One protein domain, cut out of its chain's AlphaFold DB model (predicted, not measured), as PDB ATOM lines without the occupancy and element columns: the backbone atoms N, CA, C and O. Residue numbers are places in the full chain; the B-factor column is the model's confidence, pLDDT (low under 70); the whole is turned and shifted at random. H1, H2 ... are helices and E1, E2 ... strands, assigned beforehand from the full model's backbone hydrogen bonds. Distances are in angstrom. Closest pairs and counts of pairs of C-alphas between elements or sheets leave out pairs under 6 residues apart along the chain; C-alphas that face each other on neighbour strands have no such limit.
ATOM      1  N   THR A  25     145.563 198.454 196.509       95.25
ATOM      2  CA  THR A  25     144.779 197.236 196.276       95.25
ATOM      3  C   THR A  25     143.512 197.208 197.135       95.25
ATOM      4  O   THR A  25     142.417 197.058 196.585       95.25
ATOM      5  N   GLU A  26     143.616 197.456 198.449       94.50
ATOM      6  CA  GLU A  26     142.446 197.583 199.333       94.50
ATOM      7  C   GLU A  26     141.511 198.693 198.837       94.50
ATOM      8  O   GLU A  26     140.301 198.491 198.706       94.50
ATOM      9  N   ARG A  27     142.073 199.859 198.494       93.00
ATOM     10  CA  ARG A  27     141.297 200.993 197.983       93.00
ATOM     11  C   ARG A  27     140.528 200.640 196.715       93.00
ATOM     12  O   ARG A  27     139.352 200.977 196.621       93.00
ATOM     13  N   THR A  28     141.155 199.967 195.755       94.75
ATOM     14  CA  THR A  28     140.506 199.534 194.511       94.75
ATOM     15  C   THR A  28     139.309 198.631 194.804       94.75
ATOM     16  O   THR A  28     138.224 198.864 194.269       94.75
ATOM     17  N   ILE A  29     139.461 197.657 195.707       96.19
ATOM     18  CA  ILE A  29     138.363 196.768 196.120       96.19
ATOM     19  C   ILE A  29     137.231 197.570 196.775       96.19
ATOM     20  O   ILE A  29     136.060 197.365 196.458       96.19
ATOM     21  N   LYS A  30     137.562 198.529 197.645       95.44
ATOM     22  CA  LYS A  30     136.582 199.383 198.332       95.44
ATOM     23  C   LYS A  30     135.842 200.313 197.372       95.44
ATOM     24  O   LYS A  30     134.636 200.486 197.507       95.44
ATOM     25  N   VAL A  31     136.517 200.867 196.365       95.50
ATOM     26  CA  VAL A  31     135.857 201.671 195.323       95.50
ATOM     27  C   VAL A  31     134.929 200.804 194.465       95.50
ATOM     28  O   VAL A  31     133.835 201.243 194.117       95.50
ATOM     29  N   LEU A  32     135.303 199.559 194.161       97.06
ATOM     30  CA  LEU A  32     134.385 198.631 193.498       97.06
ATOM     31  C   LEU A  32     133.161 198.335 194.374       97.06
ATOM     32  O   LEU A  32     132.041 198.367 193.873       97.06
ATOM     33  N   GLN A  33     133.346 198.106 195.678       97.19
ATOM     34  CA  GLN A  33     132.237 197.919 196.625       97.19
ATOM     35  C   GLN A  33     131.319 199.146 196.690       97.19
ATOM     36  O   GLN A  33     130.102 198.989 196.729       97.19
ATOM     37  N   PHE A  34     131.882 200.357 196.630       97.06
ATOM     38  CA  PHE A  34     131.104 201.586 196.497       97.06
ATOM     39  C   PHE A  34     130.222 201.539 195.246       97.06
ATOM     40  O   PHE A  34     129.006 201.667 195.363       97.06
ATOM     41  N   PHE A  35     130.790 201.263 194.067       96.81
ATOM     42  CA  PHE A  35     129.994 201.182 192.837       96.81
ATOM     43  C   PHE A  35     128.988 200.025 192.823       96.81
ATOM     44  O   PHE A  35     127.989 200.116 192.118       96.81
ATOM     45  N   ALA A  36     129.217 198.964 193.599       95.69
ATOM     46  CA  ALA A  36     128.267 197.869 193.776       95.69
ATOM     47  C   ALA A  36     127.112 198.200 194.733       95.69
ATOM     48  O   ALA A  36     126.127 197.466 194.761       95.69
ATOM     49  N   SER A  37     127.208 199.282 195.512       94.81
ATOM     50  CA  SER A  37     126.187 199.627 196.509       94.81
ATOM     51  C   SER A  37     124.904 200.212 195.910       94.81
ATOM     52  O   SER A  37     123.881 200.257 196.590       94.81
ATOM     53  N   GLN A  38     124.938 200.654 194.648       91.94
ATOM     54  CA  GLN A  38     123.787 201.187 193.915       91.94
ATOM     55  C   GLN A  38     123.860 200.798 192.431       91.94
ATOM     56  O   GLN A  38     124.957 200.582 191.922       91.94
ATOM     57  N   PRO A  39     122.725 200.758 191.701       89.19
ATOM     58  CA  PRO A  39     122.724 200.395 190.281       89.19
ATOM     59  C   PRO A  39     123.611 201.293 189.411       89.19
ATOM     60  O   PRO A  39     124.287 200.813 188.509       89.19
ATOM     61  N   PHE A  40     123.607 202.602 189.666       93.50
ATOM     62  CA  PHE A  40     124.473 203.581 189.012       93.50
ATOM     63  C   PHE A  40     124.462 204.907 189.781       93.50
ATOM     64  O   PHE A  40     123.558 205.183 190.569       93.50
ATOM     65  N   TYR A  41     125.427 205.771 189.477       93.81
ATOM     66  CA  TYR A  41     125.515 207.143 189.965       93.81
ATOM     67  C   TYR A  41     125.374 208.139 188.816       93.81
ATOM     68  O   TYR A  41     125.639 207.829 187.652       93.81
ATOM     69  N   ASP A  42     124.980 209.367 189.148       92.56
ATOM     70  CA  ASP A  42     125.043 210.488 188.215       92.56
ATOM     71  C   ASP A  42     126.504 210.882 187.965       92.56
ATOM     72  O   ASP A  42     127.231 211.235 188.894       92.56
ATOM     73  N   TYR A  43     126.931 210.813 186.705       90.75
ATOM     74  CA  TYR A  43     128.290 211.148 186.291       90.75
ATOM     75  C   TYR A  43     128.407 212.580 185.746       90.75
ATOM     76  O   TYR A  43     129.511 213.053 185.487       90.75
ATOM     77  N   SER A  44     127.293 213.313 185.615       87.75
ATOM     78  CA  SER A  44     127.319 214.733 185.234       87.75
ATOM     79  C   SER A  44     127.883 215.612 186.356       87.75
ATOM     80  O   SER A  44     128.512 216.636 186.097       87.75
ATOM     81  N   LYS A  45     127.726 215.164 187.607       83.06
ATOM     82  CA  LYS A  45     128.234 215.814 188.820       83.06
ATOM     83  C   LYS A  45     129.391 215.017 189.416       83.06
ATOM     84  O   LYS A  45     129.287 214.432 190.492       83.06
ATOM     85  N   VAL A  46     130.519 214.992 188.704       84.19
ATOM     86  CA  VAL A  46     131.717 214.225 189.104       84.19
ATOM     87  C   VAL A  46     132.197 214.567 190.523       84.19
ATOM     88  O   VAL A  46     132.687 213.687 191.235       84.19
ATOM     89  N   ASN A  47     132.038 215.822 190.953       86.38
ATOM     90  CA  ASN A  47     132.412 216.249 192.301       86.38
ATOM     91  C   ASN A  47     131.539 215.574 193.370       86.38
ATOM     92  O   ASN A  47     132.087 214.972 194.289       86.38
ATOM     93  N   ASP A  48     130.214 215.571 193.199       88.94
ATOM     94  CA  ASP A  48     129.269 214.927 194.124       88.94
ATOM     95  C   ASP A  48     129.518 213.417 194.226       88.94
ATOM     96  O   ASP A  48     129.527 212.856 195.321       88.94
ATOM     97  N   LEU A  49     129.746 212.751 193.086       90.00
ATOM     98  CA  LEU A  49     130.125 211.335 193.046       90.00
ATOM     99  C   LEU A  49     131.368 211.079 193.897       90.00
ATOM    100  O   LEU A  49     131.439 210.090 194.628       90.00
ATOM    101  N   THR A  50     132.358 211.958 193.781       88.12
ATOM    102  CA  THR A  50     133.632 211.722 194.438       88.12
ATOM    103  C   THR A  50     133.600 212.046 195.924       88.12
ATOM    104  O   THR A  50     134.222 211.317 196.690       88.12
ATOM    105  N   GLU A  51     132.850 213.060 196.359       89.06
ATOM    106  CA  GLU A  51     132.634 213.285 197.794       89.06
ATOM    107  C   GLU A  51     131.884 212.102 198.421       89.06
ATOM    108  O   GLU A  51     132.365 211.545 199.403       89.06
ATOM    109  N   LYS A  52     130.820 211.588 197.784       92.25
ATOM    110  CA  LYS A  52     130.130 210.367 198.255       92.25
ATOM    111  C   LYS A  52     131.070 209.168 198.376       92.25
ATOM    112  O   LYS A  52     130.998 208.402 199.333       92.25
ATOM    113  N   MET A  53     131.945 208.990 197.391       92.50
ATOM    114  CA  MET A  53     132.929 207.912 197.394       92.50
ATOM    115  C   MET A  53     133.964 208.101 198.500       92.50
ATOM    116  O   MET A  53     134.319 207.147 199.179       92.50
ATOM    117  N   LYS A  54     134.437 209.328 198.710       90.38
ATOM    118  CA  LYS A  54     135.370 209.666 199.783       90.38
ATOM    119  C   LYS A  54     134.751 209.406 201.156       90.38
ATOM    120  O   LYS A  54     135.413 208.778 201.975       90.38
ATOM    121  N   ASP A  55     133.501 209.803 201.379       91.50
ATOM    122  CA  ASP A  55     132.770 209.521 202.619       91.50
ATOM    123  C   ASP A  55     132.635 208.011 202.848       91.50
ATOM    124  O   ASP A  55     132.908 207.511 203.941       91.50
ATOM    125  N   PHE A  56     132.313 207.258 201.790       93.88
ATOM    126  CA  PHE A  56     132.297 205.799 201.840       93.88
ATOM    127  C   PHE A  56     133.668 205.218 202.216       93.88
ATOM    128  O   PHE A  56     133.738 204.331 203.065       93.88
ATOM    129  N   LEU A  57     134.762 205.704 201.621       91.88
ATOM    130  CA  LEU A  57     136.113 205.225 201.927       91.88
ATOM    131  C   LEU A  57     136.517 205.555 203.370       91.88
ATOM    132  O   LEU A  57     137.045 204.677 204.043       91.88
ATOM    133  N   ILE A  58     136.214 206.757 203.875       91.00
ATOM    134  CA  ILE A  58     136.450 207.135 205.281       91.00
ATOM    135  C   ILE A  58     135.717 206.176 206.227       91.00
ATOM    136  O   ILE A  58     136.290 205.727 207.217       91.00
ATOM    137  N   ALA A  59     134.470 205.825 205.908       92.81
ATOM    138  CA  ALA A  59     133.674 204.920 206.732       92.81
ATOM    139  C   ALA A  59     134.141 203.451 206.667       92.81
ATOM    140  O   ALA A  59     133.916 202.697 207.610       92.81
ATOM    141  N   ASN A  60     134.778 203.027 205.567       93.00
ATOM    142  CA  ASN A  60     135.043 201.610 205.279       93.00
ATOM    143  C   ASN A  60     136.530 201.221 205.210       93.00
ATOM    144  O   ASN A  60     136.825 200.037 205.011       93.00
ATOM    145  N   MET A  61     137.450 202.179 205.360       90.25
ATOM    146  CA  MET A  61     138.902 201.978 205.392       90.25
ATOM    147  C   MET A  61     139.512 202.742 206.572       90.25
ATOM    148  O   MET A  61     139.673 203.960 206.519       90.25
ATOM    149  N   LYS A  62     139.914 202.023 207.624       84.31
ATOM    150  CA  LYS A  62     140.469 202.614 208.857       84.31
ATOM    151  C   LYS A  62     141.712 203.480 208.606       84.31
ATOM    152  O   LYS A  62     141.874 204.531 209.219       84.31
ATOM    153  N   SER A  63     142.568 203.065 207.681       82.38
ATOM    154  CA  SER A  63     143.806 203.756 207.308       82.38
ATOM    155  C   SER A  63     143.620 204.911 206.317       82.38
ATOM    156  O   SER A  63     144.587 205.621 206.010       82.38
ATOM    157  N   PHE A  64     142.411 205.115 205.779       82.44
ATOM    158  CA  PHE A  64     142.183 206.123 204.755       82.44
ATOM    159  C   PHE A  64     142.242 207.528 205.357       82.44
ATOM    160  O   PHE A  64     141.333 207.985 206.047       82.44
ATOM    161  N   LYS A  65     143.332 208.245 205.062       73.75
ATOM    162  CA  LYS A  65     143.491 209.648 205.446       73.75
ATOM    163  C   LYS A  65     142.913 210.552 204.353       73.75
ATOM    164  O   LYS A  65     143.428 210.518 203.232       73.75
ATOM    165  N   PRO A  66     141.908 211.394 204.650       65.75
ATOM    166  CA  PRO A  66     141.378 212.342 203.682       65.75
ATOM    167  C   PRO A  66     142.457 213.379 203.350       65.75
ATOM    168  O   PRO A  66     142.762 214.270 204.138       65.75
ATOM    169  N   ASN A  67     143.070 213.253 202.178       66.81
ATOM    170  CA  ASN A  67     143.981 214.249 201.624       66.81
ATOM    171  C   ASN A  67     143.418 214.788 200.299       66.81
ATOM    172  O   ASN A  67     142.428 214.277 199.771       66.81
ATOM    173  N   LYS A  68     144.057 215.825 199.743       57.94
ATOM    174  CA  LYS A  68     143.736 216.367 198.412       57.94
ATOM    175  C   LYS A  68     144.193 215.397 197.305       57.94
ATOM    176  O   LYS A  68     145.056 215.729 196.499       57.94
ATOM    177  N   THR A  69     143.662 214.175 197.275       63.94
ATOM    178  CA  THR A  69     143.793 213.286 196.113       63.94
ATOM    179  C   THR A  69     142.935 213.856 194.985       63.94
ATOM    180  O   THR A  69     141.827 214.336 195.231       63.94
ATOM    181  N   THR A  70     143.417 213.830 193.736       65.50
ATOM    182  CA  THR A  70     142.559 214.292 192.636       65.50
ATOM    183  C   THR A  70     141.414 213.303 192.456       65.50
ATOM    184  O   THR A  70     141.635 212.097 192.347       65.50
ATOM    185  N   LEU A  71     140.193 213.828 192.395       69.62
ATOM    186  CA  LEU A  71     138.948 213.062 192.425       69.62
ATOM    187  C   LEU A  71     138.892 211.915 191.399       69.62
ATOM    188  O   LEU A  71     138.323 210.855 191.626       69.62
ATOM    189  N   SER A  72     139.556 212.100 190.262       70.62
ATOM    190  CA  SER A  72     139.552 211.115 189.187       70.62
ATOM    191  C   SER A  72     140.494 209.919 189.382       70.62
ATOM    192  O   SER A  72     140.395 208.940 188.645       70.62
ATOM    193  N   HIS A  73     141.399 209.963 190.367       77.06
ATOM    194  CA  HIS A  73     142.308 208.845 190.661       77.06
ATOM    195  C   HIS A  73     141.607 207.644 191.277       77.06
ATOM    196  O   HIS A  73     142.135 206.543 191.180       77.06
ATOM    197  N   PHE A  74     140.428 207.836 191.868       79.12
ATOM    198  CA  PHE A  74     139.726 206.754 192.546       79.12
ATOM    199  C   PHE A  74     139.109 205.737 191.580       79.12
ATOM    200  O   PHE A  74     139.077 204.557 191.904       79.12
ATOM    201  N   TYR A  75     138.652 206.162 190.395       87.69
ATOM    202  CA  TYR A  75     137.846 205.296 189.525       87.69
ATOM    203  C   TYR A  75     138.224 205.306 188.038       87.69
ATOM    204  O   TYR A  75     137.830 204.387 187.325       87.69
ATOM    205  N   LYS A  76     139.011 206.269 187.527       88.12
ATOM    206  CA  LYS A  76     139.441 206.232 186.111       88.12
ATOM    207  C   LYS A  76     140.208 204.957 185.732       88.12
ATOM    208  O   LYS A  76     139.942 204.439 184.649       88.12
ATOM    209  N   PRO A  77     141.104 204.403 186.579       90.06
ATOM    210  CA  PRO A  77     141.691 203.094 186.307       90.06
ATOM    211  C   PRO A  77     140.635 201.988 186.177       90.06
ATOM    212  O   PRO A  77     140.760 201.139 185.306       90.06
ATOM    213  N   LEU A  78     139.564 202.028 186.975       93.12
ATOM    214  CA  LEU A  78     138.480 201.041 186.902       93.12
ATOM    215  C   LEU A  78     137.691 201.144 185.594       93.12
ATOM    216  O   LEU A  78     137.312 200.118 185.044       93.12
ATOM    217  N   ILE A  79     137.500 202.358 185.068       90.38
ATOM    218  CA  ILE A  79     136.926 202.558 183.729       90.38
ATOM    219  C   ILE A  79     137.856 201.971 182.660       90.38
ATOM    220  O   ILE A  79     137.412 201.280 181.751       90.38
ATOM    221  N   PHE A  80     139.161 202.219 182.778       88.69
ATOM    222  CA  PHE A  80     140.158 201.751 181.815       88.69
ATOM    223  C   PHE A  80     140.252 200.223 181.705       88.69
ATOM    224  O   PHE A  80     140.441 199.698 180.609       88.69
ATOM    225  N   TYR A  81     140.098 199.518 182.825       90.69
ATOM    226  CA  TYR A  81     140.074 198.053 182.875       90.69
ATOM    227  C   TYR A  81     138.654 197.465 182.819       90.69
ATOM    228  O   TYR A  81     138.467 196.305 183.178       90.69
ATOM    229  N   GLU A  82     137.663 198.264 182.405       89.50
ATOM    230  CA  GLU A  82     136.258 197.866 182.229       89.50
ATOM    231  C   GLU A  82     135.586 197.272 183.476       89.50
ATOM    232  O   GLU A  82     134.617 196.526 183.372       89.50
ATOM    233  N   PHE A  83     136.062 197.599 184.675       94.06
ATOM    234  CA  PHE A  83     135.380 197.255 185.927       94.06
ATOM    235  C   PHE A  83     134.237 198.217 186.261       94.06
ATOM    236  O   PHE A  83     133.354 197.892 187.054       94.06
ATOM    237  N   VAL A  84     134.264 199.406 185.667       93.62
ATOM    238  CA  VAL A  84     133.252 200.445 185.825       93.62
ATOM    239  C   VAL A  84     132.896 200.972 184.442       93.62
ATOM    240  O   VAL A  84     133.775 201.298 183.648       93.62
ATOM    241  N   ASN A  85     131.605 201.069 184.158       91.00
ATOM    242  CA  ASN A  85     131.080 201.549 182.892       91.00
ATOM    243  C   ASN A  85     130.615 202.997 183.012       91.00
ATOM    244  O   ASN A  85     130.043 203.386 184.028       91.00
ATOM    245  N   VAL A  86     130.797 203.772 181.943       90.12
ATOM    246  CA  VAL A  86     130.159 205.081 181.763       90.12
ATOM    247  C   VAL A  86     129.267 205.001 180.533       90.12
ATOM    248  O   VAL A  86     129.716 204.553 179.481       90.12
ATOM    249  N   PHE A  87     128.017 205.430 180.656       88.50
ATOM    250  CA  PHE A  87     127.037 205.384 179.569       88.50
ATOM    251  C   PHE A  87     126.070 206.563 179.646       88.50
ATOM    252  O   PHE A  87     125.940 207.208 180.685       88.50
ATOM    253  N   ASN A  88     125.387 206.870 178.543       89.31
ATOM    254  CA  ASN A  88     124.404 207.949 178.500       89.31
ATOM    255  C   ASN A  88     122.980 207.384 178.568       89.31
ATOM    256  O   ASN A  88     122.504 206.760 177.618       89.31
ATOM    257  N   LEU A  89     122.293 207.642 179.680       89.50
ATOM    258  CA  LEU A  89     120.907 207.242 179.886       89.50
ATOM    259  C   LEU A  89     120.001 208.470 179.783       89.50
ATOM    260  O   LEU A  89     120.062 209.372 180.618       89.50
ATOM    261  N   ALA A  90     119.158 208.502 178.748       87.94
ATOM    262  CA  ALA A  90     118.201 209.585 178.495       87.94
ATOM    263  C   ALA A  90     118.829 211.000 178.479       87.94
ATOM    264  O   ALA A  90     118.241 211.958 178.972       87.94
ATOM    265  N   GLY A  91     120.028 211.140 177.909       87.19
ATOM    266  CA  GLY A  91     120.748 212.415 177.821       87.19
ATOM    267  C   GLY A  91     121.624 212.723 179.038       87.19
ATOM    268  O   GLY A  91     122.355 213.710 179.012       87.19
ATOM    269  N   GLN A  92     121.595 211.891 180.082       89.88
ATOM    270  CA  GLN A  92     122.384 212.081 181.294       89.88
ATOM    271  C   GLN A  92     123.493 211.028 181.402       89.88
ATOM    272  O   GLN A  92     123.197 209.829 181.379       89.88
ATOM    273  N   PRO A  93     124.764 211.430 181.566       92.19
ATOM    274  CA  PRO A  93     125.847 210.482 181.778       92.19
ATOM    275  C   PRO A  93     125.702 209.809 183.149       92.19
ATOM    276  O   PRO A  93     125.518 210.471 184.173       92.19
ATOM    277  N   LYS A  94     125.798 208.484 183.162       93.25
ATOM    278  CA  LYS A  94     125.756 207.626 184.347       93.25
ATOM    279  C   LYS A  94     127.037 206.811 184.442       93.25
ATOM    280  O   LYS A  94     127.718 206.600 183.438       93.25
ATOM    281  N   ILE A  95     127.350 206.365 185.653       93.81
ATOM    282  CA  ILE A  95     128.482 205.483 185.939       93.81
ATOM    283  C   ILE A  95     128.028 204.329 186.836       93.81
ATOM    284  O   ILE A  95     127.352 204.568 187.836       93.81
ATOM    285  N   SER A  96     128.372 203.092 186.489       95.06
ATOM    286  CA  SER A  96     128.020 201.894 187.269       95.06
ATOM    287  C   SER A  96     129.176 200.909 187.334       95.06
ATOM    288  O   SER A  96     130.071 200.932 186.488       95.06
ATOM    289  N   ILE A  97     129.162 200.019 188.327       96.25
ATOM    290  CA  ILE A  97     130.013 198.829 188.264       96.25
ATOM    291  C   ILE A  97     129.585 197.977 187.059       96.25
ATOM    292  O   ILE A  97     128.396 197.843 186.783       96.25
ATOM    293  N   SER A  98     130.545 197.419 186.331       93.69
ATOM    294  CA  SER A  98     130.264 196.514 185.215       93.69
ATOM    295  C   SER A  98     130.047 195.075 185.691       93.69
ATOM    296  O   SER A  98     130.424 194.714 186.811       93.69
ATOM    297  N   ALA A  99     129.548 194.212 184.805       92.31
ATOM    298  CA  ALA A  99     129.576 192.762 184.979       92.31
ATOM    299  C   ALA A  99     130.975 192.258 185.365       92.31
ATOM    300  O   ALA A  99     131.111 191.489 186.314       92.31
ATOM    301  N   THR A 100     132.030 192.745 184.705       93.12
ATOM    302  CA  THR A 100     133.424 192.396 185.016       93.12
ATOM    303  C   THR A 100     133.794 192.781 186.452       93.12
ATOM    304  O   THR A 100     134.317 191.954 187.199       93.12
ATOM    305  N   GLY A 101     133.478 194.010 186.874       96.12
ATOM    306  CA  GLY A 101     133.732 194.475 188.241       96.12
ATOM    307  C   GLY A 101     132.950 193.672 189.286       96.12
ATOM    308  O   GLY A 101     133.487 193.317 190.336       96.12
ATOM    309  N   ARG A 102     131.695 193.317 188.984       95.62
ATOM    310  CA  ARG A 102     130.853 192.474 189.843       95.62
ATOM    311  C   ARG A 102     131.377 191.046 189.957       95.62
ATOM    312  O   ARG A 102     131.416 190.508 191.063       95.62
ATOM    313  N   GLN A 103     131.811 190.437 188.854       94.69
ATOM    314  CA  GLN A 103     132.412 189.102 188.864       94.69
ATOM    315  C   GLN A 103     133.733 189.087 189.636       94.69
ATOM    316  O   GLN A 103     133.979 188.159 190.411       94.69
ATOM    317  N   PHE A 104     134.552 190.133 189.486       96.75
ATOM    318  CA  PHE A 104     135.768 190.310 190.274       96.75
ATOM    319  C   PHE A 104     135.449 190.343 191.775       96.75
ATOM    320  O   PHE A 104     135.996 189.544 192.534       96.75
ATOM    321  N   LEU A 105     134.520 191.211 192.201       97.25
ATOM    322  CA  LEU A 105     134.121 191.325 193.609       97.25
ATOM    323  C   LEU A 105     133.530 190.030 194.159       97.25
ATOM    324  O   LEU A 105     133.854 189.648 195.281       97.25
ATOM    325  N   LYS A 106     132.680 189.348 193.383       95.88
ATOM    326  CA  LYS A 106     132.102 188.060 193.772       95.88
ATOM    327  C   LYS A 106     133.202 187.046 194.081       95.88
ATOM    328  O   LYS A 106     133.226 186.491 195.173       95.88
ATOM    329  N   ASN A 107     134.145 186.856 193.157       96.56
ATOM    330  CA  ASN A 107     135.245 185.911 193.348       96.56
ATOM    331  C   ASN A 107     136.176 186.331 194.492       96.56
ATOM    332  O   ASN A 107     136.603 185.481 195.266       96.56
ATOM    333  N   TYR A 108     136.445 187.629 194.647       97.50
ATOM    334  CA  TYR A 108     137.215 188.142 195.777       97.50
ATOM    335  C   TYR A 108     136.539 187.831 197.126       97.50
ATOM    336  O   TYR A 108     137.178 187.285 198.024       97.50
ATOM    337  N   ASN A 109     135.237 188.110 197.254       96.50
ATOM    338  CA  ASN A 109     134.464 187.866 198.477       96.50
ATOM    339  C   ASN A 109     134.322 186.365 198.789       96.50
ATOM    340  O   ASN A 109     134.357 185.972 199.951       96.50
ATOM    341  N   GLU A 110     134.215 185.520 197.760       97.06
ATOM    342  CA  GLU A 110     134.213 184.053 197.875       97.06
ATOM    343  C   GLU A 110     135.618 183.458 198.102       97.06
ATOM    344  O   GLU A 110     135.778 182.238 198.093       97.06
ATOM    345  N   LYS A 111     136.649 184.297 198.288       97.62
ATOM    346  CA  LYS A 111     138.063 183.905 198.444       97.62
ATOM    347  C   LYS A 111     138.650 183.131 197.252       97.62
ATOM    348  O   LYS A 111     139.695 182.491 197.360       97.62
ATOM    349  N   LYS A 112     138.025 183.222 196.078       97.31
ATOM    350  CA  LYS A 112     138.508 182.675 194.800       97.31
ATOM    351  C   LYS A 112     139.470 183.662 194.135       97.31
ATOM    352  O   LYS A 112     139.217 184.187 193.052       97.31
ATOM    353  N   TYR A 113     140.587 183.949 194.799       97.44
ATOM    354  CA  TYR A 113     141.489 185.034 194.398       97.44
ATOM    355  C   TYR A 113     142.141 184.834 193.024       97.44
ATOM    356  O   TYR A 113     142.285 185.796 192.273       97.44
ATOM    357  N   ASN A 114     142.484 183.596 192.651       96.25
ATOM    358  CA  ASN A 114     143.017 183.313 191.314       96.25
ATOM    359  C   ASN A 114     141.975 183.592 190.222       96.25
ATOM    360  O   ASN A 114     142.309 184.207 189.215       96.25
ATOM    361  N   ASN A 115     140.698 183.278 190.464       95.50
ATOM    362  CA  ASN A 115     139.620 183.640 189.541       95.50
ATOM    363  C   ASN A 115     139.463 185.163 189.434       95.50
ATOM    364  O   ASN A 115     139.322 185.685 188.334       95.50
ATOM    365  N   ALA A 116     139.542 185.898 190.552       96.94
ATOM    366  CA  ALA A 116     139.507 187.363 190.530       96.94
ATOM    367  C   ALA A 116     140.671 187.950 189.703       96.94
ATOM    368  O   ALA A 116     140.468 188.857 188.894       96.94
ATOM    369  N   LYS A 117     141.881 187.393 189.834       97.38
ATOM    370  CA  LYS A 117     143.034 187.776 189.003       97.38
ATOM    371  C   LYS A 117     142.847 187.414 187.532       97.38
ATOM    372  O   LYS A 117     143.173 188.233 186.676       97.38
ATOM    373  N   MET A 118     142.281 186.246 187.230       95.50
ATOM    374  CA  MET A 118     141.949 185.844 185.862       95.50
ATOM    375  C   MET A 118     140.921 186.791 185.227       95.50
ATOM    376  O   MET A 118     141.088 187.177 184.076       95.50
ATOM    377  N   ILE A 119     139.920 187.253 185.983       94.88
ATOM    378  CA  ILE A 119     138.949 188.254 185.511       94.88
ATOM    379  C   ILE A 119     139.645 189.574 185.164       94.88
ATOM    380  O   ILE A 119     139.383 190.148 184.109       94.88
ATOM    381  N   PHE A 120     140.566 190.046 186.010       96.25
ATOM    382  CA  PHE A 120     141.355 191.240 185.692       96.25
ATOM    383  C   PHE A 120     142.255 191.030 184.468       96.25
ATOM    384  O   PHE A 120     142.327 191.882 183.586       96.25
ATOM    385  N   PHE A 121     142.916 189.875 184.374       95.62
ATOM    386  CA  PHE A 121     143.709 189.509 183.208       95.62
ATOM    387  C   PHE A 121     142.873 189.557 181.921       95.62
ATOM    388  O   PHE A 121     143.259 190.214 180.956       95.62
ATOM    389  N   GLN A 122     141.700 188.929 181.919       91.88
ATOM    390  CA  GLN A 122     140.782 188.935 180.783       91.88
ATOM    391  C   GLN A 122     140.293 190.346 180.443       91.88
ATOM    392  O   GLN A 122     140.191 190.679 179.262       91.88
ATOM    393  N   SER A 123     140.034 191.193 181.445       90.38
ATOM    394  CA  SER A 123     139.571 192.563 181.206       90.38
ATOM    395  C   SER A 123     140.628 193.424 180.511       90.38
ATOM    396  O   SER A 123     140.293 194.224 179.638       90.38
ATOM    397  N   THR A 124     141.919 193.191 180.780       91.56
ATOM    398  CA  THR A 124     143.006 193.898 180.077       91.56
ATOM    399  C   THR A 124     142.990 193.650 178.564       91.56
ATOM    400  O   THR A 124     143.397 194.519 177.793       91.56
ATOM    401  N   LEU A 125     142.474 192.501 178.107       87.56
ATOM    402  CA  LEU A 125     142.355 192.186 176.682       87.56
ATOM    403  C   LEU A 125     141.355 193.103 175.977       87.56
ATOM    404  O   LEU A 125     141.478 193.298 174.772       87.56
ATOM    405  N   GLN A 126     140.377 193.663 176.687       79.81
ATOM    406  CA  GLN A 126     139.400 194.586 176.109       79.81
ATOM    407  C   GLN A 126     139.826 196.047 176.214       79.81
ATOM    408  O   GLN A 126     139.292 196.905 175.511       79.81
ATOM    409  N   THR A 127     140.849 196.337 177.017       80.12
ATOM    410  CA  THR A 127     141.334 197.698 177.195       80.12
ATOM    411  C   THR A 127     141.867 198.286 175.888       80.12
ATOM    412  O   THR A 127     142.889 197.864 175.335       80.12
ATOM    413  N   ARG A 128     141.179 199.333 175.433       74.00
ATOM    414  CA  ARG A 128     141.544 200.129 174.260       74.00
ATOM    415  C   ARG A 128     142.449 201.284 174.648       74.00
ATOM    416  O   ARG A 128     142.424 201.786 175.774       74.00
ATOM    417  N   PHE A 129     143.219 201.764 173.679       63.94
ATOM    418  CA  PHE A 129     143.910 203.032 173.843       63.94
ATOM    419  C   PHE A 129     142.901 204.185 174.001       63.94
ATOM    420  O   PHE A 129     142.138 204.497 173.089       63.94
ATOM    421  N   PHE A 130     142.929 204.855 175.159       53.88
ATOM    422  CA  PHE A 130     142.240 206.129 175.350       53.88
ATOM    423  C   PHE A 130     142.998 207.224 174.599       53.88
ATOM    424  O   PHE A 130     143.976 207.791 175.100       53.88
ATOM    425  N   ALA A 131     142.509 207.583 173.415       39.78
ATOM    426  CA  ALA A 131     142.727 208.925 172.908       39.78
ATOM    427  C   ALA A 131     141.979 209.873 173.856       39.78
ATOM    428  O   ALA A 131     140.762 210.021 173.786       39.78
ATOM    429  N   ASN A 132     142.698 210.459 174.812       37.66
ATOM    430  CA  ASN A 132     142.165 211.531 175.649       37.66
ATOM    431  C   ASN A 132     141.508 212.572 174.723       37.66
ATOM    432  O   ASN A 132     142.047 212.829 173.642       37.66
ATOM    433  N   SER A 133     140.390 213.182 175.123       33.69
ATOM    434  CA  SER A 133     139.608 214.121 174.291       33.69
ATOM    435  C   SER A 133     140.418 215.304 173.723       33.69
ATOM    436  O   SER A 133     139.987 215.946 172.772       33.69
ATOM    437  N   ALA A 134     141.626 215.549 174.239       30.16
ATOM    438  CA  ALA A 134     142.610 216.500 173.720       30.16
ATOM    439  C   ALA A 134     143.433 216.007 172.500       30.16
ATOM    440  O   ALA A 134     144.264 216.744 171.979       30.16
ATOM    441  N   THR A 135     143.244 214.770 172.038       36.66
ATOM    442  CA  THR A 135     143.997 214.155 170.928       36.66
ATOM    443  C   THR A 135     143.043 213.473 169.951       36.66
ATOM    444  O   THR A 135     143.002 212.257 169.822       36.66
ATOM    445  N   ILE A 136     142.274 214.296 169.237       36.56
ATOM    446  CA  ILE A 136     141.280 213.901 168.220       36.56
ATOM    447  C   ILE A 136     141.910 213.108 167.049       36.56
ATOM    448  O   ILE A 136     141.229 212.352 166.366       36.56
ATOM    449  N   LYS A 137     143.227 213.213 166.827       36.72
ATOM    450  CA  LYS A 137     143.905 212.689 165.626       36.72
ATOM    451  C   LYS A 137     144.162 211.173 165.567       36.72
ATOM    452  O   LYS A 137     144.680 210.726 164.551       36.72
ATOM    453  N   SER A 138     143.823 210.373 166.583       42.62
ATOM    454  CA  SER A 138     144.080 208.915 166.572       42.62
ATOM    455  C   SER A 138     142.815 208.058 166.701       42.62
ATOM    456  O   SER A 138     142.862 206.982 167.286       42.62
ATOM    457  N   GLN A 139     141.673 208.541 166.201       45.25
ATOM    458  CA  GLN A 139     140.402 207.800 166.240       45.25
ATOM    459  C   GLN A 139     140.347 206.607 165.268       45.25
ATOM    460  O   GLN A 139     139.475 205.756 165.413       45.25
ATOM    461  N   ASN A 140     141.271 206.522 164.304       44.94
ATOM    462  CA  ASN A 140     141.135 205.600 163.173       44.94
ATOM    463  C   ASN A 140     141.757 204.211 163.369       44.94
ATOM    464  O   ASN A 140     141.438 203.322 162.587       44.94
ATOM    465  N   GLU A 141     142.579 203.977 164.396       55.59
ATOM    466  CA  GLU A 141     143.176 202.653 164.623       55.59
ATOM    467  C   GLU A 141     142.926 202.156 166.050       55.59
ATOM    468  O   GLU A 141     143.399 202.719 167.041       55.59
ATOM    469  N   LYS A 142     142.127 201.089 166.149       66.38
ATOM    470  CA  LYS A 142     141.700 200.456 167.401       66.38
ATOM    471  C   LYS A 142     142.779 199.490 167.904       66.38
ATOM    472  O   LYS A 142     142.595 198.281 167.876       66.38
ATOM    473  N   ILE A 143     143.919 200.009 168.359       75.12
ATOM    474  CA  ILE A 143     144.939 199.152 168.982       75.12
ATOM    475  C   ILE A 143     144.545 198.776 170.411       75.12
ATOM    476  O   ILE A 143     144.147 199.631 171.211       75.12
ATOM    477  N   PHE A 144     144.745 197.498 170.736       85.31
ATOM    478  CA  PHE A 144     144.623 196.915 172.070       85.31
ATOM    479  C   PHE A 144     146.023 196.633 172.651       85.31
ATOM    480  O   PHE A 144     146.621 195.592 172.349       85.31
ATOM    481  N   PRO A 145     146.578 197.527 173.496       88.38
ATOM    482  CA  PRO A 145     147.963 197.432 173.962       88.38
ATOM    483  C   PRO A 145     148.300 196.107 174.647       88.38
ATOM    484  O   PRO A 145     149.345 195.521 174.375       88.38
ATOM    485  N   PHE A 146     147.415 195.605 175.511       91.44
ATOM    486  CA  PHE A 146     147.667 194.368 176.253       91.44
ATOM    487  C   PHE A 146     147.665 193.143 175.347       91.44
ATOM    488  O   PHE A 146     148.559 192.314 175.472       91.44
ATOM    489  N   ARG A 147     146.753 193.068 174.370       90.44
ATOM    490  CA  ARG A 147     146.757 191.994 173.363       90.44
ATOM    491  C   ARG A 147     148.089 191.929 172.625       90.44
ATOM    492  O   ARG A 147     148.647 190.849 172.457       90.44
ATOM    493  N   MET A 148     148.629 193.087 172.250       90.06
ATOM    494  CA  MET A 148     149.934 193.172 171.602       90.06
ATOM    495  C   MET A 148     151.075 192.767 172.547       90.06
ATOM    496  O   MET A 148     151.963 192.014 172.152       90.06
ATOM    497  N   ILE A 149     151.051 193.219 173.806       93.25
ATOM    498  CA  ILE A 149     152.042 192.824 174.820       93.25
ATOM    499  C   ILE A 149     152.027 191.304 175.020       93.25
ATOM    500  O   ILE A 149     153.087 190.682 175.025       93.25
ATOM    501  N   TYR A 150     150.848 190.694 175.149       94.25
ATOM    502  CA  TYR A 150     150.712 189.250 175.311       94.25
ATOM    503  C   TYR A 150     151.159 188.492 174.065       94.25
ATOM    504  O   TYR A 150     151.934 187.550 174.192       94.25
ATOM    505  N   PHE A 151     150.782 188.945 172.866       91.69
ATOM    506  CA  PHE A 151     151.292 188.387 171.612       91.69
ATOM    507  C   PHE A 151     152.829 188.376 171.582       91.69
ATOM    508  O   PHE A 151     153.439 187.348 171.289       91.69
ATOM    509  N   LEU A 152     153.469 189.490 171.952       92.19
ATOM    510  CA  LEU A 152     154.928 189.595 172.006       92.19
ATOM    511  C   LEU A 152     155.547 188.711 173.097       92.19
ATOM    512  O   LEU A 152     156.595 188.116 172.857       92.19
ATOM    513  N   LEU A 153     154.925 188.592 174.272       94.69
ATOM    514  CA  LEU A 153     155.398 187.705 175.341       94.69
ATOM    515  C   LEU A 153     155.302 186.230 174.947       94.69
ATOM    516  O   LEU A 153     156.217 185.474 175.251       94.69
ATOM    517  N   ILE A 154     154.252 185.824 174.234       92.31
ATOM    518  CA  ILE A 154     154.113 184.457 173.719       92.31
ATOM    519  C   ILE A 154     155.142 184.196 172.615       92.31
ATOM    520  O   ILE A 154     155.899 183.228 172.693       92.31
ATOM    521  N   LYS A 155     155.241 185.101 171.632       91.25
ATOM    522  CA  LYS A 155     156.163 184.984 170.493       91.25
ATOM    523  C   LYS A 155     157.633 184.979 170.925       91.25
ATOM    524  O   LYS A 155     158.407 184.136 170.482       91.25
ATOM    525  N   ASN A 156     158.023 185.911 171.794       93.12
ATOM    526  CA  ASN A 156     159.425 186.144 172.160       93.12
ATOM    527  C   ASN A 156     159.818 185.499 173.497       93.12
ATOM    528  O   ASN A 156     160.977 185.597 173.905       93.12
ATOM    529  N   LYS A 157     158.866 184.885 174.213       94.88
ATOM    530  CA  LYS A 157     158.978 184.351 175.587       94.88
ATOM    531  C   LYS A 157     159.231 185.400 176.677       94.88
ATOM    532  O   LYS A 157     158.948 185.137 177.841       94.88
ATOM    533  N   LYS A 158     159.771 186.571 176.327       95.94
ATOM    534  CA  LYS A 158     160.100 187.662 177.249       95.94
ATOM    535  C   LYS A 158     160.158 189.018 176.553       95.94
ATOM    536  O   LYS A 158     160.402 189.099 175.351       95.94
ATOM    537  N   ILE A 159     160.023 190.086 177.334       96.12
ATOM    538  CA  ILE A 159     160.195 191.479 176.891       96.12
ATOM    539  C   ILE A 159     161.163 192.189 177.839       96.12
ATOM    540  O   ILE A 159     161.090 191.992 179.051       96.12
ATOM    541  N   ASN A 160     162.073 193.020 177.324       95.44
ATOM    542  CA  ASN A 160     162.908 193.850 178.193       95.44
ATOM    543  C   ASN A 160     162.046 194.933 178.861       95.44
ATOM    544  O   ASN A 160     161.301 195.645 178.192       95.44
ATOM    545  N   ILE A 161     162.161 195.103 180.177       94.75
ATOM    546  CA  ILE A 161     161.327 196.041 180.940       94.75
ATOM    547  C   ILE A 161     161.440 197.495 180.442       94.75
ATOM    548  O   ILE A 161     160.475 198.254 180.521       94.75
ATOM    549  N   ASN A 162     162.590 197.883 179.888       92.12
ATOM    550  CA  ASN A 162     162.811 199.225 179.352       92.12
ATOM    551  C   ASN A 162     162.171 199.426 177.970       92.12
ATOM    552  O   ASN A 162     161.979 200.569 177.553       92.12
ATOM    553  N   ASP A 163     161.795 198.353 177.267       92.88
ATOM    554  CA  ASP A 163     161.092 198.462 175.986       92.88
ATOM    555  C   ASP A 163     159.670 198.993 176.177       92.88
ATOM    556  O   ASP A 163     159.162 199.684 175.294       92.88
ATOM    557  N   PHE A 164     159.050 198.768 177.344       91.44
ATOM    558  CA  PHE A 164     157.733 199.328 177.647       91.44
ATOM    559  C   PHE A 164     157.719 200.853 177.555       91.44
ATOM    560  O   PHE A 164     156.774 201.401 177.007       91.44
ATOM    561  N   GLU A 165     158.758 201.545 178.029       89.56
ATOM    562  CA  GLU A 165     158.783 203.017 178.041       89.56
ATOM    563  C   GLU A 165     159.541 203.653 176.868       89.56
ATOM    564  O   GLU A 165     159.388 204.850 176.643       89.56
ATOM    565  N   ASN A 166     160.356 202.893 176.131       90.00
ATOM    566  CA  ASN A 166     161.180 203.428 175.036       90.00
ATOM    567  C   ASN A 166     160.739 202.961 173.642       90.00
ATOM    568  O   ASN A 166     161.193 203.520 172.644       90.00
ATOM    569  N   LYS A 167     159.873 201.939 173.556       90.38
ATOM    570  CA  LYS A 167     159.432 201.349 172.282       90.38
ATOM    571  C   LYS A 167     157.930 201.099 172.242       90.38
ATOM    572  O   LYS A 167     157.231 201.716 171.449       90.38
ATOM    573  N   LEU A 168     157.425 200.232 173.122       90.31
ATOM    574  CA  LEU A 168     156.082 199.658 173.000       90.31
ATOM    575  C   LEU A 168     154.982 200.707 173.122       90.31
ATOM    576  O   LEU A 168     154.077 200.729 172.298       90.31
ATOM    577  N   VAL A 169     155.099 201.629 174.085       88.81
ATOM    578  CA  VAL A 169     154.102 202.697 174.257       88.81
ATOM    579  C   VAL A 169     153.940 203.574 173.021       88.81
ATOM    580  O   VAL A 169     152.924 204.248 172.901       88.81
ATOM    581  N   TYR A 170     154.902 203.601 172.103       86.94
ATOM    582  CA  TYR A 170     154.822 204.423 170.901       86.94
ATOM    583  C   TYR A 170     154.066 203.748 169.755       86.94
ATOM    584  O   TYR A 170     153.730 204.441 168.804       86.94
ATOM    585  N   ILE A 171     153.734 202.459 169.869       86.06
ATOM    586  CA  ILE A 171     153.003 201.723 168.837       86.06
ATOM    587  C   ILE A 171     151.525 202.117 168.884       86.06
ATOM    588  O   ILE A 171     150.795 201.750 169.806       86.06
ATOM    589  N   THR A 172     151.084 202.905 167.907       81.31
ATOM    590  CA  THR A 172     149.705 203.414 167.816       81.31
ATOM    591  C   THR A 172     148.962 203.013 166.557       81.31
ATOM    592  O   THR A 172     147.741 203.152 166.533       81.31
ATOM    593  N   CYS A 173     149.674 202.478 165.571       79.38
ATOM    594  CA  CYS A 173     149.109 201.912 164.356       79.38
ATOM    595  C   CYS A 173     149.799 200.605 163.940       79.38
ATOM    596  O   CYS A 173     150.861 200.251 164.463       79.38
ATOM    597  N   GLU A 174     149.215 199.895 162.974       81.06
ATOM    598  CA  GLU A 174     149.819 198.688 162.384       81.06
ATOM    599  C   GLU A 174     151.213 198.978 161.806       81.06
ATOM    600  O   GLU A 174     152.172 198.245 162.051       81.06
ATOM    601  N   LYS A 175     151.360 200.120 161.126       82.56
ATOM    602  CA  LYS A 175     152.640 200.572 160.567       82.56
ATOM    603  C   LYS A 175     153.715 200.770 161.641       82.56
ATOM    604  O   LYS A 175     154.883 200.454 161.408       82.56
ATOM    605  N   ASP A 176     153.346 201.277 162.819       85.00
ATOM    606  CA  ASP A 176     154.279 201.391 163.944       85.00
ATOM    607  C   ASP A 176     154.735 200.001 164.408       85.00
ATOM    608  O   ASP A 176     155.913 199.803 164.708       85.00
ATOM    609  N   PHE A 177     153.828 199.019 164.430       85.31
ATOM    610  CA  PHE A 177     154.158 197.645 164.805       85.31
ATOM    611  C   PHE A 177     155.121 196.986 163.807       85.31
ATOM    612  O   PHE A 177     156.116 196.390 164.217       85.31
ATOM    613  N   GLU A 178     154.896 197.143 162.501       84.75
ATOM    614  CA  GLU A 178     155.818 196.632 161.476       84.75
ATOM    615  C   GLU A 178     157.224 197.233 161.601       84.75
ATOM    616  O   GLU A 178     158.233 196.538 161.460       84.75
ATOM    617  N   ASN A 179     157.303 198.533 161.880       85.44
ATOM    618  CA  ASN A 179     158.569 199.227 162.101       85.44
ATOM    619  C   ASN A 179     159.265 198.752 163.384       85.44
ATOM    620  O   ASN A 179     160.491 198.609 163.400       85.44
ATOM    621  N   PHE A 180     158.494 198.473 164.440       86.69
ATOM    622  CA  PHE A 180     158.997 197.861 165.666       86.69
ATOM    623  C   PHE A 180     159.591 196.471 165.392       86.69
ATOM    624  O   PHE A 180     160.703 196.198 165.838       86.69
ATOM    625  N   GLU A 181     158.910 195.622 164.611       83.69
ATOM    626  CA  GLU A 181     159.419 194.288 164.251       83.69
ATOM    627  C   GLU A 181     160.717 194.349 163.430       83.69
ATOM    628  O   GLU A 181     161.577 193.483 163.580       83.69
ATOM    629  N   LYS A 182     160.898 195.391 162.612       85.56
ATOM    630  CA  LYS A 182     162.134 195.633 161.845       85.56
ATOM    631  C   LYS A 182     163.286 196.196 162.692       85.56
ATOM    632  O   LYS A 182     164.373 196.398 162.163       85.56
ATOM    633  N   GLY A 183     163.066 196.473 163.982       78.81
ATOM    634  CA  GLY A 183     164.074 197.047 164.882       78.81
ATOM    635  C   GLY A 183     164.285 198.558 164.726       78.81
ATOM    636  O   GLY A 183     165.178 199.118 165.358       78.81
ATOM    637  N   ASN A 184     163.443 199.239 163.944       68.06
ATOM    638  CA  ASN A 184     163.623 200.642 163.552       68.06
ATOM    639  C   ASN A 184     162.954 201.647 164.506       68.06
ATOM    640  O   ASN A 184     162.712 202.793 164.130       68.06
ATOM    641  N   ILE A 185     162.619 201.232 165.731       68.69
ATOM    642  CA  ILE A 185     161.926 202.080 166.703       68.69
ATOM    643  C   ILE A 185     162.691 202.129 168.027       68.69
ATOM    644  O   ILE A 185     162.690 201.176 168.807       68.69
ATOM    645  N   TYR A 186     163.289 203.288 168.298       71.69
ATOM    646  CA  TYR A 186     163.771 203.688 169.616       71.69
ATOM    647  C   TYR A 186     163.404 205.149 169.847       71.69
ATOM    648  O   TYR A 186     163.838 206.034 169.112       71.69
ATOM    649  N   PHE A 187     162.620 205.406 170.888       78.81
ATOM    650  CA  PHE A 187     162.251 206.755 171.286       78.81
ATOM    651  C   PHE A 187     162.855 207.095 172.645       78.81
ATOM    652  O   PHE A 187     163.011 206.241 173.518       78.81
ATOM    653  N   LYS A 188     163.172 208.378 172.845       81.00
ATOM    654  CA  LYS A 188     163.571 208.892 174.156       81.00
ATOM    655  C   LYS A 188     162.379 208.806 175.113       81.00
ATOM    656  O   LYS A 188     161.339 209.413 174.842       81.00
ATOM    657  N   SER A 189     162.558 208.101 176.235       84.06
ATOM    658  CA  SER A 189     161.543 207.976 177.288       84.06
ATOM    659  C   SER A 189     160.962 209.335 177.683       84.06
ATOM    660  O   SER A 189     161.697 210.273 178.005       84.06
ATOM    661  N   THR A 190     159.634 209.425 177.709       88.62
ATOM    662  CA  THR A 190     158.900 210.591 178.219       88.62
ATOM    663  C   THR A 190     158.308 210.302 179.595       88.62
ATOM    664  O   THR A 190     158.128 209.149 179.979       88.62
ATOM    665  N   GLU A 191     157.910 211.342 180.328       88.19
ATOM    666  CA  GLU A 191     157.238 211.174 181.626       88.19
ATOM    667  C   GLU A 191     155.955 210.330 181.524       88.19
ATOM    668  O   GLU A 191     155.679 209.478 182.364       88.19
ATOM    669  N   LYS A 192     155.189 210.492 180.441       85.75
ATOM    670  CA  LYS A 192     153.991 209.678 180.178       85.75
ATOM    671  C   LYS A 192     154.332 208.199 179.943       85.75
ATOM    672  O   LYS A 192     153.606 207.330 180.419       85.75
ATOM    673  N   ALA A 193     155.436 207.915 179.251       88.19
ATOM    674  CA  ALA A 193     155.913 206.552 179.031       88.19
ATOM    675  C   ALA A 193     156.374 205.888 180.338       88.19
ATOM    676  O   ALA A 193     155.988 204.755 180.633       88.19
ATOM    677  N   LYS A 194     157.117 206.629 181.172       91.56
ATOM    678  CA  LYS A 194     157.525 206.180 182.512       91.56
ATOM    679  C   LYS A 194     156.321 205.841 183.383       91.56
ATOM    680  O   LYS A 194     156.323 204.814 184.053       91.56
ATOM    681  N   LYS A 195     155.267 206.660 183.330       91.19
ATOM    682  CA  LYS A 195     154.001 206.425 184.041       91.19
ATOM    683  C   LYS A 195     153.307 205.133 183.616       91.19
ATOM    684  O   LYS A 195     152.822 204.404 184.475       91.19
ATOM    685  N   TRP A 196     153.301 204.799 182.323       90.81
ATOM    686  CA  TRP A 196     152.778 203.508 181.859       90.81
ATOM    687  C   TRP A 196     153.538 202.337 182.488       90.81
ATOM    688  O   TRP A 196     152.927 201.450 183.079       90.81
ATOM    689  N   LYS A 197     154.876 202.367 182.458       92.88
ATOM    690  CA  LYS A 197     155.702 201.351 183.125       92.88
ATOM    691  C   LYS A 197     155.421 201.297 184.633       92.88
ATOM    692  O   LYS A 197     155.145 200.231 185.172       92.88
ATOM    693  N   ALA A 198     155.449 202.448 185.301       93.06
ATOM    694  CA  ALA A 198     155.336 202.558 186.751       93.06
ATOM    695  C   ALA A 198     153.959 202.158 187.292       93.06
ATOM    696  O   ALA A 198     153.889 201.627 188.401       93.06
ATOM    697  N   TRP A 199     152.884 202.404 186.542       92.62
ATOM    698  CA  TRP A 199     151.520 202.182 187.016       92.62
ATOM    699  C   TRP A 199     150.850 200.972 186.383       92.62
ATOM    700  O   TRP A 199     150.268 200.169 187.102       92.62
ATOM    701  N   VAL A 200     150.950 200.803 185.065       93.50
ATOM    702  CA  VAL A 200     150.277 199.708 184.353       93.50
ATOM    703  C   VAL A 200     151.081 198.418 184.481       93.50
ATOM    704  O   VAL A 200     150.579 197.431 185.011       93.50
ATOM    705  N   ILE A 201     152.352 198.437 184.069       95.38
ATOM    706  CA  ILE A 201     153.191 197.226 184.082       95.38
ATOM    707  C   ILE A 201     153.488 196.774 185.508       95.38
ATOM    708  O   ILE A 201     153.412 195.581 185.793       95.38
ATOM    709  N   SER A 202     153.755 197.710 186.422       95.69
ATOM    710  CA  SER A 202     153.923 197.356 187.832       95.69
ATOM    711  C   SER A 202     152.669 196.726 188.438       95.69
ATOM    712  O   SER A 202     152.824 195.757 189.160       95.69
ATOM    713  N   SER A 203     151.451 197.192 188.114       96.44
ATOM    714  CA  SER A 203     150.231 196.556 188.652       96.44
ATOM    715  C   SER A 203     150.149 195.082 188.245       96.44
ATOM    716  O   SER A 203     149.813 194.244 189.069       96.44
ATOM    717  N   LEU A 204     150.503 194.752 186.993       97.62
ATOM    718  CA  LEU A 204     150.530 193.368 186.497       97.62
ATOM    719  C   LEU A 204     151.611 192.508 187.166       97.62
ATOM    720  O   LEU A 204     151.424 191.300 187.306       97.62
ATOM    721  N   LEU A 205     152.732 193.116 187.564       97.75
ATOM    722  CA  LEU A 205     153.771 192.455 188.355       97.75
ATOM    723  C   LEU A 205     153.314 192.212 189.794       97.75
ATOM    724  O   LEU A 205     153.501 191.113 190.309       97.75
ATOM    725  N   ASP A 206     152.694 193.212 190.420       97.56
ATOM    726  CA  ASP A 206     152.280 193.154 191.822       97.56
ATOM    727  C   ASP A 206     151.235 192.047 192.050       97.56
ATOM    728  O   ASP A 206     151.331 191.302 193.023       97.56
ATOM    729  N   ILE A 207     150.317 191.841 191.095       97.06
ATOM    730  CA  ILE A 207     149.330 190.740 191.121       97.06
ATOM    731  C   ILE A 207     149.806 189.445 190.444       97.06
ATOM    732  O   ILE A 207     149.017 188.524 190.228       97.06
ATOM    733  N   LYS A 208     151.090 189.364 190.078       97.62
ATOM    734  CA  LYS A 208     151.741 188.160 189.533       97.62
ATOM    735  C   LYS A 208     151.170 187.637 188.205       97.62
ATOM    736  O   LYS A 208     151.362 186.464 187.880       97.62
ATOM    737  N   ILE A 209     150.519 188.490 187.407       98.12
ATOM    738  CA  ILE A 209     150.249 188.187 185.988       98.12
ATOM    739  C   ILE A 209     151.568 188.169 185.219       98.12
ATOM    740  O   ILE A 209     151.832 187.279 184.409       98.12
ATOM    741  N   PHE A 210     152.414 189.157 185.499       98.25
ATOM    742  CA  PHE A 210     153.779 189.200 185.015       98.25
ATOM    743  C   PHE A 210     154.753 188.728 186.082       98.25
ATOM    744  O   PHE A 210     154.558 188.947 187.275       98.25
ATOM    745  N   VAL A 211     155.846 188.128 185.619       97.75
ATOM    746  CA  VAL A 211     157.008 187.772 186.433       97.75
ATOM    747  C   VAL A 211     158.206 188.540 185.898       97.75
ATOM    748  O   VAL A 211     158.380 188.674 184.686       97.75
ATOM    749  N   LYS A 212     159.029 189.081 186.797       97.38
ATOM    750  CA  LYS A 212     160.251 189.799 186.436       97.38
ATOM    751  C   LYS A 212     161.472 188.989 186.844       97.38
ATOM    752  O   LYS A 212     161.645 188.694 188.021       97.38
ATOM    753  N   GLU A 213     162.377 188.772 185.898       96.88
ATOM    754  CA  GLU A 213     163.717 188.257 186.172       96.88
ATOM    755  C   GLU A 213     164.758 189.195 185.564       96.88
ATOM    756  O   GLU A 213     164.783 189.444 184.353       96.88
ATOM    757  N   LYS A 214     165.638 189.747 186.407       94.94
ATOM    758  CA  LYS A 214     166.611 190.779 186.009       94.94
ATOM    759  C   LYS A 214     165.905 191.947 185.294       94.94
ATOM    760  O   LYS A 214     165.099 192.648 185.903       94.94
ATOM    761  N   ASN A 215     166.189 192.146 184.007       96.06
ATOM    762  CA  ASN A 215     165.618 193.206 183.172       96.06
ATOM    763  C   ASN A 215     164.529 192.701 182.217       96.06
ATOM    764  O   ASN A 215     164.150 193.425 181.300       96.06
ATOM    765  N   TYR A 216     164.039 191.478 182.405       97.69
ATOM    766  CA  TYR A 216     163.056 190.861 181.525       97.69
ATOM    767  C   TYR A 216     161.750 190.579 182.258       97.69
ATOM    768  O   TYR A 216     161.739 190.248 183.442       97.69
ATOM    769  N   ILE A 217     160.657 190.739 181.521       98.12
ATOM    770  CA  ILE A 217     159.292 190.429 181.923       98.12
ATOM    771  C   ILE A 217     158.836 189.191 181.163       98.12
ATOM    772  O   ILE A 217     159.066 189.087 179.956       98.12
ATOM    773  N   PHE A 218     158.165 188.301 181.879       98.12
ATOM    774  CA  PHE A 218     157.568 187.064 181.401       98.12
ATOM    775  C   PHE A 218     156.079 187.069 181.752       98.12
ATOM    776  O   PHE A 218     155.672 187.690 182.739       98.12
ATOM    777  N   LEU A 219     155.270 186.376 180.954       97.94
ATOM    778  CA  LEU A 219     153.896 186.059 181.332       97.94
ATOM    779  C   LEU A 219     153.923 184.822 182.234       97.94
ATOM    780  O   LEU A 219     154.587 183.847 181.890       97.94
ATOM    781  N   ASN A 220     153.224 184.863 183.366       97.88
ATOM    782  CA  ASN A 220     153.084 183.696 184.233       97.88
ATOM    783  C   ASN A 220     152.372 182.548 183.481       97.88
ATOM    784  O   ASN A 220     151.438 182.789 182.708       97.88
ATOM    785  N   ASP A 221     152.839 181.313 183.699       96.81
ATOM    786  CA  ASP A 221     152.413 180.115 182.966       96.81
ATOM    787  C   ASP A 221     150.898 179.885 183.001       96.81
ATOM    788  O   ASP A 221     150.326 179.484 181.990       96.81
ATOM    789  N   GLU A 222     150.225 180.199 184.111       96.25
ATOM    790  CA  GLU A 222     148.767 180.061 184.234       96.25
ATOM    791  C   GLU A 222     148.027 180.864 183.149       96.25
ATOM    792  O   GLU A 222     147.196 180.331 182.409       96.25
ATOM    793  N   TYR A 223     148.372 182.145 183.003       96.69
ATOM    794  CA  TYR A 223     147.745 183.039 182.027       96.69
ATOM    795  C   TYR A 223     148.201 182.731 180.604       96.69
ATOM    796  O   TYR A 223     147.423 182.872 179.662       96.69
ATOM    797  N   LYS A 224     149.449 182.280 180.439       95.62
ATOM    798  CA  LYS A 224     149.961 181.805 179.154       95.62
ATOM    799  C   LYS A 224     149.147 180.616 178.639       95.62
ATOM    800  O   LYS A 224     148.647 180.672 177.519       95.62
ATOM    801  N   ILE A 225     148.970 179.587 179.469       94.50
ATOM    802  CA  ILE A 225     148.181 178.394 179.135       94.50
ATOM    803  C   ILE A 225     146.738 178.793 178.817       94.50
ATOM    804  O   ILE A 225     146.155 178.305 177.847       94.50
ATOM    805  N   TRP A 226     146.158 179.705 179.605       93.00
ATOM    806  CA  TRP A 226     144.809 180.199 179.340       93.00
ATOM    807  C   TRP A 226     144.711 180.910 177.981       93.00
ATOM    808  O   TRP A 226     143.779 180.628 177.227       93.00
ATOM    809  N   LEU A 227     145.662 181.784 177.630       90.88
ATOM    810  CA  LEU A 227     145.672 182.466 176.330       90.88
ATOM    811  C   LEU A 227     145.764 181.479 175.171       90.88
ATOM    812  O   LEU A 227     144.936 181.537 174.269       90.88
ATOM    813  N   GLU A 228     146.740 180.572 175.208       88.94
ATOM    814  CA  GLU A 228     146.988 179.607 174.128       88.94
ATOM    815  C   GLU A 228     145.784 178.679 173.900       88.94
ATOM    816  O   GLU A 228     145.529 178.255 172.774       88.94
ATOM    817  N   LYS A 229     145.006 178.396 174.953       86.81
ATOM    818  CA  LYS A 229     143.797 177.569 174.871       86.81
ATOM    819  C   LYS A 229     142.575 178.317 174.331       86.81
ATOM    820  O   LYS A 229     141.751 177.705 173.655       86.81
ATOM    821  N   ASN A 230     142.413 179.594 174.678       83.38
ATOM    822  CA  ASN A 230     141.159 180.324 174.448       83.38
ATOM    823  C   ASN A 230     141.242 181.360 173.321       83.38
ATOM    824  O   ASN A 230     140.205 181.854 172.878       83.38
ATOM    825  N   ILE A 231     142.446 181.719 172.872       83.19
ATOM    826  CA  ILE A 231     142.661 182.833 171.951       83.19
ATOM    827  C   ILE A 231     143.585 182.417 170.812       83.19
ATOM    828  O   ILE A 231     144.719 181.992 171.019       83.19
TER     829      ILE A 231
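AT A GLANCE: This is residues 25 to 231 of the 365 residues of the protein "HNH endonuclease" of Mesoplasma florum (UniProt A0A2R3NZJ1). What shape do these atoms make? Two helix-rich lobes stand side by side, each with a two-stranded hairpin: H1, H2, H3, E1, E2 and H4 make the first, H6 to H10 with E3 and E4 the second, and H5 folds back from H4 toward the second lobe. In the second lobe the hairpin E3 E4 sits between H6 and H9, while residues 132 to 137 of the link from H5 to H6 stick out as a loop. What are the counts and size? The 207 printed residues hold ten named helices and four named strands, in the order H1 H2 H3 E1 E2 H4 H5 H6 H7 H8 H9 E3 E4 H10, mostly helix, with two antiparallel sheets, E1 - E2 and E3 - E4. The whole is compact, with a radius of gyration of the C-alphas of 18.4 A and spans of 51 by 41 by 33 A.

IN THESE COORDINATES: Where does the first half run? H1, residues 25 to 36, begins at C-alpha 25 at (144.779, 197.236, 196.276); H2 is residues 46 to 60, 20.8 A long, and H3 residues 76 to 80. E1, residues 84 to 89, and E2, residues 92 to 97, come before H4, residues 99 to 109, and H5, residues 113 to 124. And the second? H6 is residues 145 to 156, H7 163 to 166, H8 174 to 181 and H9 191 to 206, the longest helix at 21.3 A. E3, residues 210 to 213, and E4, residues 216 to 219, precede H10, residues 221 to 230, which ends at C-alpha 230 at (141.159, 180.324, 174.448).

HOW THE PARTS SIT: What does H1 touch? H1 touches H2, closest C-alphas Phe 34 and Met 53, 6.6 A, at a steep tilt of 63 degrees, and H4, Leu 32 and Gly 101, 6.7 A, at 58 degrees, also steep. The closest C-alphas of H3 and E1 are Leu 78 and Val 84, 5.4 A. How are the hairpins built? In E1 and E2, N 87 and O 94 are 3.0 A apart; in E3 and E4, N 211 and O 218 are 2.9 A apart. H4 and H5 form a helical hairpin at a shallow tilt of 19 degrees, closest C-alphas Phe 104 and Ala 116, 4.8 A. What links the second half? H5 is close but not clearly touching to H6, closest C-alphas Thr 124 and Phe 146, 6.0 A, and to H10, Met 118 and Tyr 223, 7.5 A. H9 touches H7 with residues 193 to 197 alone, closest C-alphas Glu 165 and Ala 193, 4.7 A, while H8 touches no helix. Are the helix backbones complete? Each O i to N i+4 pair is within hydrogen-bond range in H1 to H6, H8 and H10, and 11 of 12 in H9; H7 is too short for such a pair.

THE WHOLE: How far does it reach? The two C-alphas farthest apart, those of Ala 59 and Lys 182, are 54.0 A apart, and the printed part has no cut. Which links are long, and where is confidence low? The links H2 to H3 and H5 to H6 are long, and pLDDT is under 70 at residues 66 to 71, 129 to 142 and 184 to 185.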